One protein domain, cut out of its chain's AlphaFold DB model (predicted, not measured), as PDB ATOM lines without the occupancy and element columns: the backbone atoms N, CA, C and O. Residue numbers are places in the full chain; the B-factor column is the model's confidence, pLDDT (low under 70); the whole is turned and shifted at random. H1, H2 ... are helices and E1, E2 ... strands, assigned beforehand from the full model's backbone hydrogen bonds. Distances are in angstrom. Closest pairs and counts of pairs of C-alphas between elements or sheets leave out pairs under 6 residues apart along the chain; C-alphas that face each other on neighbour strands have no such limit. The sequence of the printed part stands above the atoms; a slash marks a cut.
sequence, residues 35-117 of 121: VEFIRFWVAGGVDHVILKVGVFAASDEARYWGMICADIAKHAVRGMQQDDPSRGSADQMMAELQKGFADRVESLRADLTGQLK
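AT A GLANCE: This is residues 35 to 117 of the 121 residues of an uncharacterized protein of Alphaproteobacteria bacterium 32-64-14 (UniProt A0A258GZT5). A small three-stranded sheet and a helical hairpin opened into a V form two parts of one loose model, with a gap between them. The V's arms are the long H1 and the shorter H2, which meet near their linked ends. The 83 printed residues hold two named helices and three named strands, in the order E1, E2, H1, H2, E3, and the class is mixed. The sheet's order is E1, E2, E3, mixed in direction; the radius of gyration of the C-alphas is 14.7 A and the spans are 40 by 31 by 25 A.

HOW THE PARTS SIT: Look first at the hairpin of E1, residues 38 to 43, and E2, residues 46 to 51: they are antiparallel at 163 degrees, with N 41 and O 48 2.9 A apart, within hydrogen-bond range. On the other side of E2 runs E3, residues 113 to 116, parallel at 15 degrees, with N 115 and O 49 at 3.4 A. H1, residues 61 to 83, and H2, residues 90 to 106, form a helical hairpin, opposite ways at a steep tilt of 43 degrees. They touch through residues 73 to 81 and 90 to 97 alone; the closest C-alphas, of Val 77 and Ala 90, are 6.2 A apart. Neither helix is on the sheet. E2, H1, H2 and E3 form a strand-helix-strand unit, two parallel neighbour strands with helices between, and its crossover is right-handed. Every O i to N i+4 pair in H1 and H2 is within hydrogen-bond range.

IN THESE COORDINATES: Find C-alpha 38 at (-28.543, -47.264, 48.870), where E1 begins its 16.1 A; E2 covers 16.2 A. From C-alpha 61 at (-15.781, -44.392, 43.534), H1 runs 32.4 A; H2 runs 24.2 A. E3, 9.9 A long, ends at C-alpha 116, (-22.735, -42.947, 56.602).

THE WHOLE: The farthest C-alphas, of Ala 58 and Ser 86, are 42.4 A apart. The printed part has no cut and no long link. Residues 82 to 87 and 102 to 110 stand free, and residues 108 to 117 have pLDDT under 70.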
ATOM      1  N   VAL A  35     -24.474 -56.826  48.053       92.31
ATOM      2  CA  VAL A  35     -24.239 -55.634  48.869       92.31
ATOM      3  C   VAL A  35     -25.312 -54.585  48.590       92.31
ATOM      4  O   VAL A  35     -25.452 -54.101  47.472       92.31
ATOM      5  N   GLU A  36     -26.034 -54.166  49.632       93.81
ATOM      6  CA  GLU A  36     -26.938 -53.014  49.560       93.81
ATOM      7  C   GLU A  36     -26.130 -51.702  49.555       93.81
ATOM      8  O   GLU A  36     -25.389 -51.408  50.500       93.81
ATOM      9  N   PHE A  37     -26.275 -50.905  48.490       94.81
ATOM     10  CA  PHE A  37     -25.566 -49.628  48.327       94.81
ATOM     11  C   PHE A  37     -26.362 -48.413  48.806       94.81
ATOM     12  O   PHE A  37     -25.776 -47.468  49.341       94.81
ATOM     13  N   ILE A  38     -27.682 -48.416  48.614       94.00
ATOM     14  CA  ILE A  38     -28.543 -47.264  48.870       94.00
ATOM     15  C   ILE A  38     -29.906 -47.700  49.397       94.00
ATOM     16  O   ILE A  38     -30.512 -48.642  48.893       94.00
ATOM     17  N   ARG A  39     -30.423 -46.950  50.370       94.19
ATOM     18  CA  ARG A  39     -31.855 -46.903  50.674       94.19
ATOM     19  C   ARG A  39     -32.297 -45.453  50.698       94.19
ATOM     20  O   ARG A  39     -31.659 -44.627  51.351       94.19
ATOM     21  N   PHE A  40     -33.371 -45.160  49.976       93.31
ATOM     22  CA  PHE A  40     -33.883 -43.812  49.779       93.31
ATOM     23  C   PHE A  40     -35.354 -43.760  50.185       93.31
ATOM     24  O   PHE A  40     -36.159 -44.566  49.720       93.31
ATOM     25  N   TRP A  41     -35.710 -42.796  51.029       92.62
ATOM     26  CA  TRP A  41     -37.087 -42.542  51.437       92.62
ATOM     27  C   TRP A  41     -37.447 -41.083  51.211       92.62
ATOM     28  O   TRP A  41     -36.641 -40.192  51.461       92.62
ATOM     29  N   VAL A  42     -38.704 -40.846  50.845       90.25
ATOM     30  CA  VAL A  42     -39.317 -39.517  50.898       90.25
ATOM     31  C   VAL A  42     -40.312 -39.511  52.051       90.25
ATOM     32  O   VAL A  42     -41.294 -40.254  52.034       90.25
ATOM     33  N   ALA A  43     -40.061 -38.686  53.066       89.94
ATOM     34  CA  ALA A  43     -40.930 -38.561  54.234       89.94
ATOM     35  C   ALA A  43     -40.979 -37.105  54.705       89.94
ATOM     36  O   ALA A  43     -39.942 -36.481  54.909       89.94
ATOM     37  N   GLY A  44     -42.185 -36.549  54.868       87.75
ATOM     38  CA  GLY A  44     -42.355 -35.142  55.255       87.75
ATOM     39  C   GLY A  44     -41.885 -34.135  54.197       87.75
ATOM     40  O   GLY A  44     -41.522 -33.021  54.550       87.75
ATOM     41  N   GLY A  45     -41.861 -34.524  52.915       86.69
ATOM     42  CA  GLY A  45     -41.406 -33.667  51.810       86.69
ATOM     43  C   GLY A  45     -39.885 -33.545  51.675       86.69
ATOM     44  O   GLY A  45     -39.414 -32.749  50.868       86.69
ATOM     45  N   VAL A  46     -39.122 -34.327  52.443       85.75
ATOM     46  CA  VAL A  46     -37.657 -34.347  52.405       85.75
ATOM     47  C   VAL A  46     -37.127 -35.753  52.130       85.75
ATOM     48  O   VAL A  46     -37.787 -36.757  52.425       85.75
ATOM     49  N   ASP A  47     -35.926 -35.788  51.563       89.31
ATOM     50  CA  ASP A  47     -35.211 -37.004  51.198       89.31
ATOM     51  C   ASP A  47     -34.407 -37.504  52.406       89.31
ATOM     52  O   ASP A  47     -33.669 -36.741  53.032       89.31
ATOM     53  N   HIS A  48     -34.525 -38.791  52.723       89.31
ATOM     54  CA  HIS A  48     -33.732 -39.472  53.748       89.31
ATOM     55  C   HIS A  48     -32.959 -40.595  53.074       89.31
ATOM     56  O   HIS A  48     -33.566 -41.435  52.406       89.31
ATOM     57  N   VAL A  49     -31.633 -40.620  53.229       90.62
ATOM     58  CA  VAL A  49     -30.782 -41.557  52.483       90.62
ATOM     59  C   VAL A  49     -29.758 -42.228  53.395       90.62
ATOM     60  O   VAL A  49     -29.044 -41.569  54.152       90.62
ATOM     61  N   ILE A  50     -29.659 -43.554  53.283       91.06
ATOM     62  CA  ILE A  50     -28.542 -44.342  53.818       91.06
ATOM     63  C   ILE A  50     -27.691 -44.796  52.636       91.06
ATOM     64  O   ILE A  50     -28.223 -45.372  51.686       91.06
ATOM     65  N   LEU A  51     -26.380 -44.556  52.715       92.06
ATOM     66  CA  LEU A  51     -25.417 -44.924  51.676       92.06
ATOM     67  C   LEU A  51     -24.313 -45.818  52.235       92.06
ATOM     68  O   LEU A  51     -23.815 -45.611  53.348       92.06
ATOM     69  N   LYS A  52     -23.885 -46.778  51.415       92.94
ATOM     70  CA  LYS A  52     -22.651 -47.531  51.609       92.94
ATOM     71  C   LYS A  52     -21.600 -47.040  50.615       92.94
ATOM     72  O   LYS A  52     -21.629 -47.400  49.445       92.94
ATOM     73  N   VAL A  53     -20.669 -46.238  51.113       92.25
ATOM     74  CA  VAL A  53     -19.491 -45.750  50.377       92.25
ATOM     75  C   VAL A  53     -18.221 -46.460  50.863       92.25
ATOM     76  O   VAL A  53     -18.255 -47.170  51.874       92.25
ATOM     77  N   GLY A  54     -17.110 -46.283  50.154       91.81
ATOM     78  CA  GLY A  54     -15.824 -46.929  50.405       91.81
ATOM     79  C   GLY A  54     -15.764 -48.388  49.948       91.81
ATOM     80  O   GLY A  54     -14.953 -49.150  50.468       91.81
ATOM     81  N   VAL A  55     -16.651 -48.805  49.037       90.50
ATOM     82  CA  VAL A  55     -16.645 -50.167  48.461       90.50
ATOM     83  C   VAL A  55     -15.714 -50.255  47.255       90.50
ATOM     84  O   VAL A  55     -15.038 -51.264  47.067       90.50
ATOM     85  N   PHE A  56     -15.668 -49.198  46.449       90.69
ATOM     86  CA  PHE A  56     -14.798 -49.106  45.282       90.69
ATOM     87  C   PHE A  56     -13.447 -48.482  45.648       90.69
ATOM     88  O   PHE A  56     -13.296 -47.865  46.703       90.69
ATOM     89  N   ALA A  57     -12.466 -48.603  44.750       91.06
ATOM     90  CA  ALA A  57     -11.231 -47.839  44.867       91.06
ATOM     91  C   ALA A  57     -11.549 -46.336  44.931       91.06
ATOM     92  O   ALA A  57     -12.359 -45.837  44.148       91.06
ATOM     93  N   ALA A  58     -10.896 -45.607  45.841       88.56
ATOM     94  CA  ALA A  58     -11.195 -44.193  46.087       88.56
ATOM     95  C   ALA A  58     -11.066 -43.315  44.826       88.56
ATOM     96  O   ALA A  58     -11.815 -42.356  44.667       88.56
ATOM     97  N   SER A  59     -10.151 -43.662  43.913       92.38
ATOM     98  CA  SER A  59      -9.971 -42.997  42.614       92.38
ATOM     99  C   SER A  59     -11.174 -43.125  41.682       92.38
ATOM    100  O   SER A  59     -11.394 -42.251  40.848       92.38
ATOM    101  N   ASP A  60     -11.945 -44.201  41.815       95.00
ATOM    102  CA  ASP A  60     -13.005 -44.577  40.880       95.00
ATOM    103  C   ASP A  60     -14.400 -44.500  41.502       95.00
ATOM    104  O   ASP A  60     -15.396 -44.572  40.787       95.00
ATOM    105  N   GLU A  61     -14.507 -44.332  42.821       94.00
ATOM    106  CA  GLU A  61     -15.781 -44.392  43.534       94.00
ATOM    107  C   GLU A  61     -16.817 -43.403  42.981       94.00
ATOM    108  O   GLU A  61     -17.946 -43.797  42.691       94.00
ATOM    109  N   ALA A  62     -16.434 -42.147  42.738       94.25
ATOM    110  CA  ALA A  62     -17.336 -41.158  42.141       94.25
ATOM    111  C   ALA A  62     -17.813 -41.572  40.736       94.25
ATOM    112  O   ALA A  62     -18.983 -41.394  40.390       94.25
ATOM    113  N   ARG A  63     -16.925 -42.170  39.932       96.31
ATOM    114  CA  ARG A  63     -17.259 -42.680  38.598       96.31
ATOM    115  C   ARG A  63     -18.246 -43.845  38.687       96.31
ATOM    116  O   ARG A  63     -19.219 -43.859  37.934       96.31
ATOM    117  N   TYR A  64     -18.033 -44.782  39.609       95.94
ATOM    118  CA  TYR A  64     -18.956 -45.898  39.829       95.94
ATOM    119  C   TYR A  64     -20.324 -45.427  40.325       95.94
ATOM    120  O   TYR A  64     -21.338 -45.907  39.826       95.94
ATOM    121  N   TRP A  65     -20.383 -44.432  41.212       95.81
ATOM    122  CA  TRP A  65     -21.653 -43.802  41.587       95.81
ATOM    123  C   TRP A  65     -22.361 -43.157  40.391       95.81
ATOM    124  O   TRP A  65     -23.573 -43.301  40.256       95.81
ATOM    125  N   GLY A  66     -21.620 -42.524  39.475       95.62
ATOM    126  CA  GLY A  66     -22.178 -42.032  38.212       95.62
ATOM    127  C   GLY A  66     -22.818 -43.140  37.366       95.62
ATOM    128  O   GLY A  66     -23.921 -42.963  36.849       95.62
ATOM    129  N   MET A  67     -22.167 -44.304  37.273       96.62
ATOM    130  CA  MET A  67     -22.717 -45.476  36.580       96.62
ATOM    131  C   MET A  67     -23.974 -46.018  37.278       96.62
ATOM    132  O   MET A  67     -24.986 -46.233  36.617       96.62
ATOM    133  N   ILE A  68     -23.947 -46.147  38.610       96.00
ATOM    134  CA  ILE A  68     -25.098 -46.580  39.420       96.00
ATOM    135  C   ILE A  68     -26.302 -45.657  39.190       96.00
ATOM    136  O   ILE A  68     -27.405 -46.138  38.939       96.00
ATOM    137  N   CYS A  69     -26.106 -44.335  39.212       96.12
ATOM    138  CA  CYS A  69     -27.174 -43.370  38.939       96.12
ATOM    139  C   CYS A  69     -27.776 -43.549  37.536       96.12
ATOM    140  O   CYS A  69     -28.998 -43.507  37.379       96.12
ATOM    141  N   ALA A  70     -26.939 -43.787  36.522       97.00
ATOM    142  CA  ALA A  70     -27.408 -44.036  35.162       97.00
ATOM    143  C   ALA A  70     -28.219 -45.339  35.054       97.00
ATOM    144  O   ALA A  70     -29.214 -45.390  34.331       97.00
ATOM    145  N   ASP A  71     -27.830 -46.391  35.773       97.62
ATOM    146  CA  ASP A  71     -28.558 -47.659  35.759       97.62
ATOM    147  C   ASP A  71     -29.880 -47.571  36.531       97.62
ATOM    148  O   ASP A  71     -30.907 -48.025  36.022       97.62
ATOM    149  N   ILE A  72     -29.911 -46.879  37.677       96.88
ATOM    150  CA  ILE A  72     -31.158 -46.544  38.386       96.88
ATOM    151  C   ILE A  72     -32.108 -45.770  37.465       96.88
ATOM    152  O   ILE A  72     -33.292 -46.099  37.402       96.88
ATOM    153  N   ALA A  73     -31.609 -44.793  36.702       97.12
ATOM    154  CA  ALA A  73     -32.423 -44.042  35.747       97.12
ATOM    155  C   ALA A  73     -33.068 -44.952  34.687       97.12
ATOM    156  O   ALA A  73     -34.269 -44.855  34.425       97.12
ATOM    157  N   LYS A  74     -32.300 -45.886  34.110       97.31
ATOM    158  CA  LYS A  74     -32.827 -46.870  33.146       97.31
ATOM    159  C   LYS A  74     -33.880 -47.779  33.784       97.31
ATOM    160  O   LYS A  74     -34.895 -48.066  33.153       97.31
ATOM    161  N   HIS A  75     -33.654 -48.229  35.020       96.94
ATOM    162  CA  HIS A  75     -34.624 -49.037  35.759       96.94
ATOM    163  C   HIS A  75     -35.908 -48.262  36.066       96.94
ATOM    164  O   HIS A  75     -36.990 -48.815  35.890       96.94
ATOM    165  N   ALA A  76     -35.811 -46.984  36.437       96.62
ATOM    166  CA  ALA A  76     -36.970 -46.128  36.668       96.62
ATOM    167  C   ALA A  76     -37.814 -45.959  35.396       96.62
ATOM    168  O   ALA A  76     -39.029 -46.126  35.448       96.62
ATOM    169  N   VAL A  77     -37.181 -45.703  34.242       97.38
ATOM    170  CA  VAL A  77     -37.888 -45.615  32.950       97.38
ATOM    171  C   VAL A  77     -38.601 -46.924  32.618       97.38
ATOM    172  O   VAL A  77     -39.788 -46.908  32.304       97.38
ATOM    173  N   ARG A  78     -37.919 -48.068  32.757       95.94
ATOM    174  CA  ARG A  78     -38.542 -49.385  32.541       95.94
ATOM    175  C   ARG A  78     -39.720 -49.629  33.486       95.94
ATOM    176  O   ARG A  78     -40.762 -50.084  33.031       95.94
ATOM    177  N   GLY A  79     -39.573 -49.292  34.767       95.88
ATOM    178  CA  GLY A  79     -40.646 -49.411  35.755       95.88
ATOM    179  C   GLY A  79     -41.854 -48.540  35.410       95.88
ATOM    180  O   GLY A  79     -42.979 -49.021  35.453       95.88
ATOM    181  N   MET A  80     -41.636 -47.294  34.976       96.50
ATOM    182  CA  MET A  80     -42.714 -46.403  34.529       96.50
ATOM    183  C   MET A  80     -43.461 -46.945  33.305       96.50
ATOM    184  O   MET A  80     -44.678 -46.809  33.238       96.50
ATOM    185  N   GLN A  81     -42.760 -47.576  32.359       95.56
ATOM    186  CA  GLN A  81     -43.397 -48.217  31.203       95.56
ATOM    187  C   GLN A  81     -44.184 -49.481  31.575       95.56
ATOM    188  O   GLN A  81     -45.176 -49.793  30.925       95.56
ATOM    189  N   GLN A  82     -43.731 -50.226  32.586       94.62
ATOM    190  CA  GLN A  82     -44.438 -51.406  33.090       94.62
ATOM    191  C   GLN A  82     -45.700 -51.024  33.870       94.62
ATOM    192  O   GLN A  82     -46.714 -51.705  33.742       94.62
ATOM    193  N   ASP A  83     -45.632 -49.945  34.652       96.31
ATOM    194  CA  ASP A  83     -46.757 -49.398  35.417       96.31
ATOM    195  C   ASP A  83     -47.831 -48.796  34.497       96.31
ATOM    196  O   ASP A  83     -49.018 -49.079  34.648       96.31
ATOM    197  N   ASP A  84     -47.411 -48.018  33.493       94.62
ATOM    198  CA  ASP A  84     -48.300 -47.416  32.501       94.62
ATOM    199  C   ASP A  84     -47.666 -47.431  31.096       94.62
ATOM    200  O   ASP A  84     -46.911 -46.521  30.728       94.62
ATOM    201  N   PRO A  85     -48.017 -48.422  30.255       90.19
ATOM    202  CA  PRO A  85     -47.520 -48.508  28.883       90.19
ATOM    203  C   PRO A  85     -47.904 -47.317  27.991       90.19
ATOM    204  O   PRO A  85     -47.302 -47.132  26.933       90.19
ATOM    205  N   SER A  86     -48.901 -46.513  28.380       92.69
ATOM    206  CA  SER A  86     -49.358 -45.347  27.614       92.69
ATOM    207  C   SER A  86     -48.595 -44.058  27.940       92.69
ATOM    208  O   SER A  86     -48.747 -43.061  27.234       92.69
ATOM    209  N   ARG A  87     -47.729 -44.084  28.962       87.56
ATOM    210  CA  ARG A  87     -47.011 -42.917  29.498       87.56
ATOM    211  C   ARG A  87     -46.018 -42.273  28.518       87.56
ATOM    212  O   ARG A  87     -45.554 -41.165  28.766       87.56
ATOM    213  N   GLY A  88     -45.693 -42.935  27.408       88.88
ATOM    214  CA  GLY A  88     -44.835 -42.398  26.347       88.88
ATOM    215  C   GLY A  88     -43.654 -43.302  26.007       88.88
ATOM    216  O   GLY A  88     -43.575 -44.454  26.444       88.88
ATOM    217  N   SER A  89     -42.725 -42.793  25.195       94.00
ATOM    218  CA  SER A  89     -41.533 -43.557  24.815       94.00
ATOM    219  C   SER A  89     -40.457 -43.523  25.905       94.00
ATOM    220  O   SER A  89     -40.344 -42.564  26.669       94.00
ATOM    221  N   ALA A  90     -39.621 -44.565  25.950       94.50
ATOM    222  CA  ALA A  90     -38.483 -44.626  26.867       94.50
ATOM    223  C   ALA A  90     -37.525 -43.435  26.679       94.50
ATOM    224  O   ALA A  90     -37.013 -42.901  27.659       94.50
ATOM    225  N   ASP A  91     -37.326 -42.996  25.433       95.75
ATOM    226  CA  ASP A  91     -36.443 -41.875  25.104       95.75
ATOM    227  C   ASP A  91     -36.982 -40.548  25.649       95.75
ATOM    228  O   ASP A  91     -36.222 -39.760  26.211       95.75
ATOM    229  N   GLN A  92     -38.295 -40.317  25.542       94.75
ATOM    230  CA  GLN A  92     -38.943 -39.131  26.112       94.75
ATOM    231  C   GLN A  92     -38.802 -39.116  27.637       94.75
ATOM    232  O   GLN A  92     -38.359 -38.119  28.202       94.75
ATOM    233  N   MET A  93     -39.091 -40.242  28.298       96.44
ATOM    234  CA  MET A  93     -38.954 -40.348  29.755       96.44
ATOM    235  C   MET A  93     -37.502 -40.184  30.215       96.44
ATOM    236  O   MET A  93     -37.241 -39.545  31.232       96.44
ATOM    237  N   MET A  94     -36.542 -40.745  29.475       97.75
ATOM    238  CA  MET A  94     -35.123 -40.586  29.789       97.75
ATOM    239  C   MET A  94     -34.682 -39.127  29.634       97.75
ATOM    240  O   MET A  94     -33.949 -38.632  30.486       97.75
ATOM    241  N   ALA A  95     -35.152 -38.419  28.603       96.44
ATOM    242  CA  ALA A  95     -34.862 -36.999  28.424       96.44
ATOM    243  C   ALA A  95     -35.422 -36.146  29.579       96.44
ATOM    244  O   ALA A  95     -34.726 -35.272  30.099       96.44
ATOM    245  N   GLU A  96     -36.650 -36.421  30.027       96.12
ATOM    246  CA  GLU A  96     -37.248 -35.756  31.192       96.12
ATOM    247  C   GLU A  96     -36.469 -36.036  32.482       96.12
ATOM    248  O   GLU A  96     -36.184 -35.115  33.251       96.12
ATOM    249  N   LEU A  97     -36.067 -37.292  32.699       96.25
ATOM    250  CA  LEU A  97     -35.261 -37.690  33.850       96.25
ATOM    251  C   LEU A  97     -33.897 -36.993  33.838       96.25
ATOM    252  O   LEU A  97     -33.493 -36.430  34.854       96.25
ATOM    253  N   GLN A  98     -33.201 -36.992  32.699       96.31
ATOM    254  CA  GLN A  98     -31.909 -36.319  32.536       96.31
ATOM    255  C   GLN A  98     -32.011 -34.822  32.820       96.31
ATOM    256  O   GLN A  98     -31.151 -34.279  33.513       96.31
ATOM    257  N   LYS A  99     -33.080 -34.170  32.349       95.75
ATOM    258  CA  LYS A  99     -33.351 -32.765  32.660       95.75
ATOM    259  C   LYS A  99     -33.542 -32.552  34.163       95.75
ATOM    260  O   LYS A  99     -32.841 -31.736  34.747       95.75
ATOM    261  N   GLY A 100     -34.418 -33.327  34.806       94.44
ATOM    262  CA  GLY A 100     -34.652 -33.216  36.250       94.44
ATOM    263  C   GLY A 100     -33.404 -33.506  37.095       94.44
ATOM    264  O   GLY A 100     -33.204 -32.885  38.139       94.44
ATOM    265  N   PHE A 101     -32.544 -34.422  36.639       93.81
ATOM    266  CA  PHE A 101     -31.244 -34.690  37.251       93.81
ATOM    267  C   PHE A 101     -30.295 -33.493  37.116       93.81
ATOM    268  O   PHE A 101     -29.730 -33.066  38.122       93.81
ATOM    269  N   ALA A 102     -30.138 -32.936  35.912       92.44
ATOM    270  CA  ALA A 102     -29.277 -31.778  35.668       92.44
ATOM    271  C   ALA A 102     -29.730 -30.558  36.486       92.44
ATOM    272  O   ALA A 102     -28.930 -30.012  37.246       92.44
ATOM    273  N   ASP A 103     -31.027 -30.233  36.443       91.69
ATOM    274  CA  ASP A 103     -31.630 -29.158  37.238       91.69
ATOM    275  C   ASP A 103     -31.307 -29.335  38.735       91.69
ATOM    276  O   ASP A 103     -30.988 -28.378  39.446       91.69
ATOM    277  N   ARG A 104     -31.351 -30.580  39.231       87.38
ATOM    278  CA  ARG A 104     -31.049 -30.894  40.630       87.38
ATOM    279  C   ARG A 104     -29.566 -30.743  40.967       87.38
ATOM    280  O   ARG A 104     -29.270 -30.242  42.049       87.38
ATOM    281  N   VAL A 105     -28.665 -31.190  40.094       87.50
ATOM    282  CA  VAL A 105     -27.207 -31.087  40.285       87.50
ATOM    283  C   VAL A 105     -26.751 -29.631  40.287       87.50
ATOM    284  O   VAL A 105     -25.884 -29.265  41.076       87.50
ATOM    285  N   GLU A 106     -27.342 -28.798  39.433       85.38
ATOM    286  CA  GLU A 106     -27.037 -27.366  39.363       85.38
ATOM    287  C   GLU A 106     -27.624 -26.588  40.551       85.38
ATOM    288  O   GLU A 106     -27.066 -25.577  40.982       85.38
ATOM    289  N   SER A 107     -28.738 -27.063  41.116       80.88
ATOM    290  CA  SER A 107     -29.358 -26.442  42.284       80.88
ATOM    291  C   SER A 107     -28.567 -26.693  43.576       80.88
ATOM    292  O   SER A 107     -28.228 -27.825  43.921       80.88
ATOM    293  N   LEU A 108     -28.343 -25.642  44.371       62.88
ATOM    294  CA  LEU A 108     -27.850 -25.791  45.743       62.88
ATOM    295  C   LEU A 108     -28.995 -26.270  46.650       62.88
ATOM    296  O   LEU A 108     -29.962 -25.540  46.861       62.88
ATOM    297  N   ARG A 109     -28.871 -27.465  47.245       65.25
ATOM    298  CA  ARG A 109     -29.738 -27.909  48.351       65.25
ATOM    299  C   ARG A 109     -28.973 -27.946  49.663       65.25
ATOM    300  O   ARG A 109     -28.037 -28.721  49.824       65.25
ATOM    301  N   ALA A 110     -29.411 -27.126  50.614       56.53
ATOM    302  CA  ALA A 110     -28.824 -27.050  51.951       56.53
ATOM    303  C   ALA A 110     -29.302 -28.170  52.900       56.53
ATOM    304  O   ALA A 110     -28.790 -28.283  54.008       56.53
ATOM    305  N   ASP A 111     -30.284 -28.981  52.495       62.38
ATOM    306  CA  ASP A 111     -31.018 -29.919  53.355       62.38
ATOM    307  C   ASP A 111     -30.793 -31.404  53.020       62.38
ATOM    308  O   ASP A 111     -31.518 -32.269  53.509       62.38
ATOM    309  N   LEU A 112     -29.777 -31.733  52.215       64.38
ATOM    310  CA  LEU A 112     -29.408 -33.129  51.976       64.38
ATOM    311  C   LEU A 112     -28.764 -33.721  53.238       64.38
ATOM    312  O   LEU A 112     -27.635 -33.391  53.596       64.38
ATOM    313  N   THR A 113     -29.483 -34.625  53.907       59.09
ATOM    314  CA  THR A 113     -28.963 -35.376  55.056       59.09
ATOM    315  C   THR A 113     -28.517 -36.766  54.597       59.09
ATOM    316  O   THR A 113     -29.323 -37.658  54.353       59.09
ATOM    317  N   GLY A 114     -27.207 -36.948  54.416       57.88
ATOM    318  CA  GLY A 114     -26.607 -38.258  54.160       57.88
ATOM    319  C   GLY A 114     -26.060 -38.850  55.455       57.88
ATOM    320  O   GLY A 114     -25.244 -38.214  56.119       57.88
ATOM    321  N   GLN A 115     -26.485 -40.060  55.824       63.28
ATOM    322  CA  GLN A 115     -25.880 -40.794  56.939       63.28
ATOM    323  C   GLN A 115     -24.953 -41.894  56.415       63.28
ATOM    324  O   GLN A 115     -25.370 -42.768  55.653       63.28
ATOM    325  N   LEU A 116     -23.692 -41.872  56.857       58.75
ATOM    326  CA  LEU A 116     -22.735 -42.947  56.602       58.75
ATOM    327  C   LEU A 116     -22.952 -44.083  57.606       58.75
ATOM    328  O   LEU A 116     -22.831 -43.879  58.817       58.75
ATOM    329  N   LYS A 117     -23.189 -45.307  57.125       54.19
ATOM    330  CA  LYS A 117     -23.052 -46.501  57.972       54.19
ATOM    331  C   LYS A 117     -21.568 -46.853  58.112       54.19
ATOM    332  O   LYS A 117     -21.032 -47.649  57.346       54.19
TER     333      LYS A 117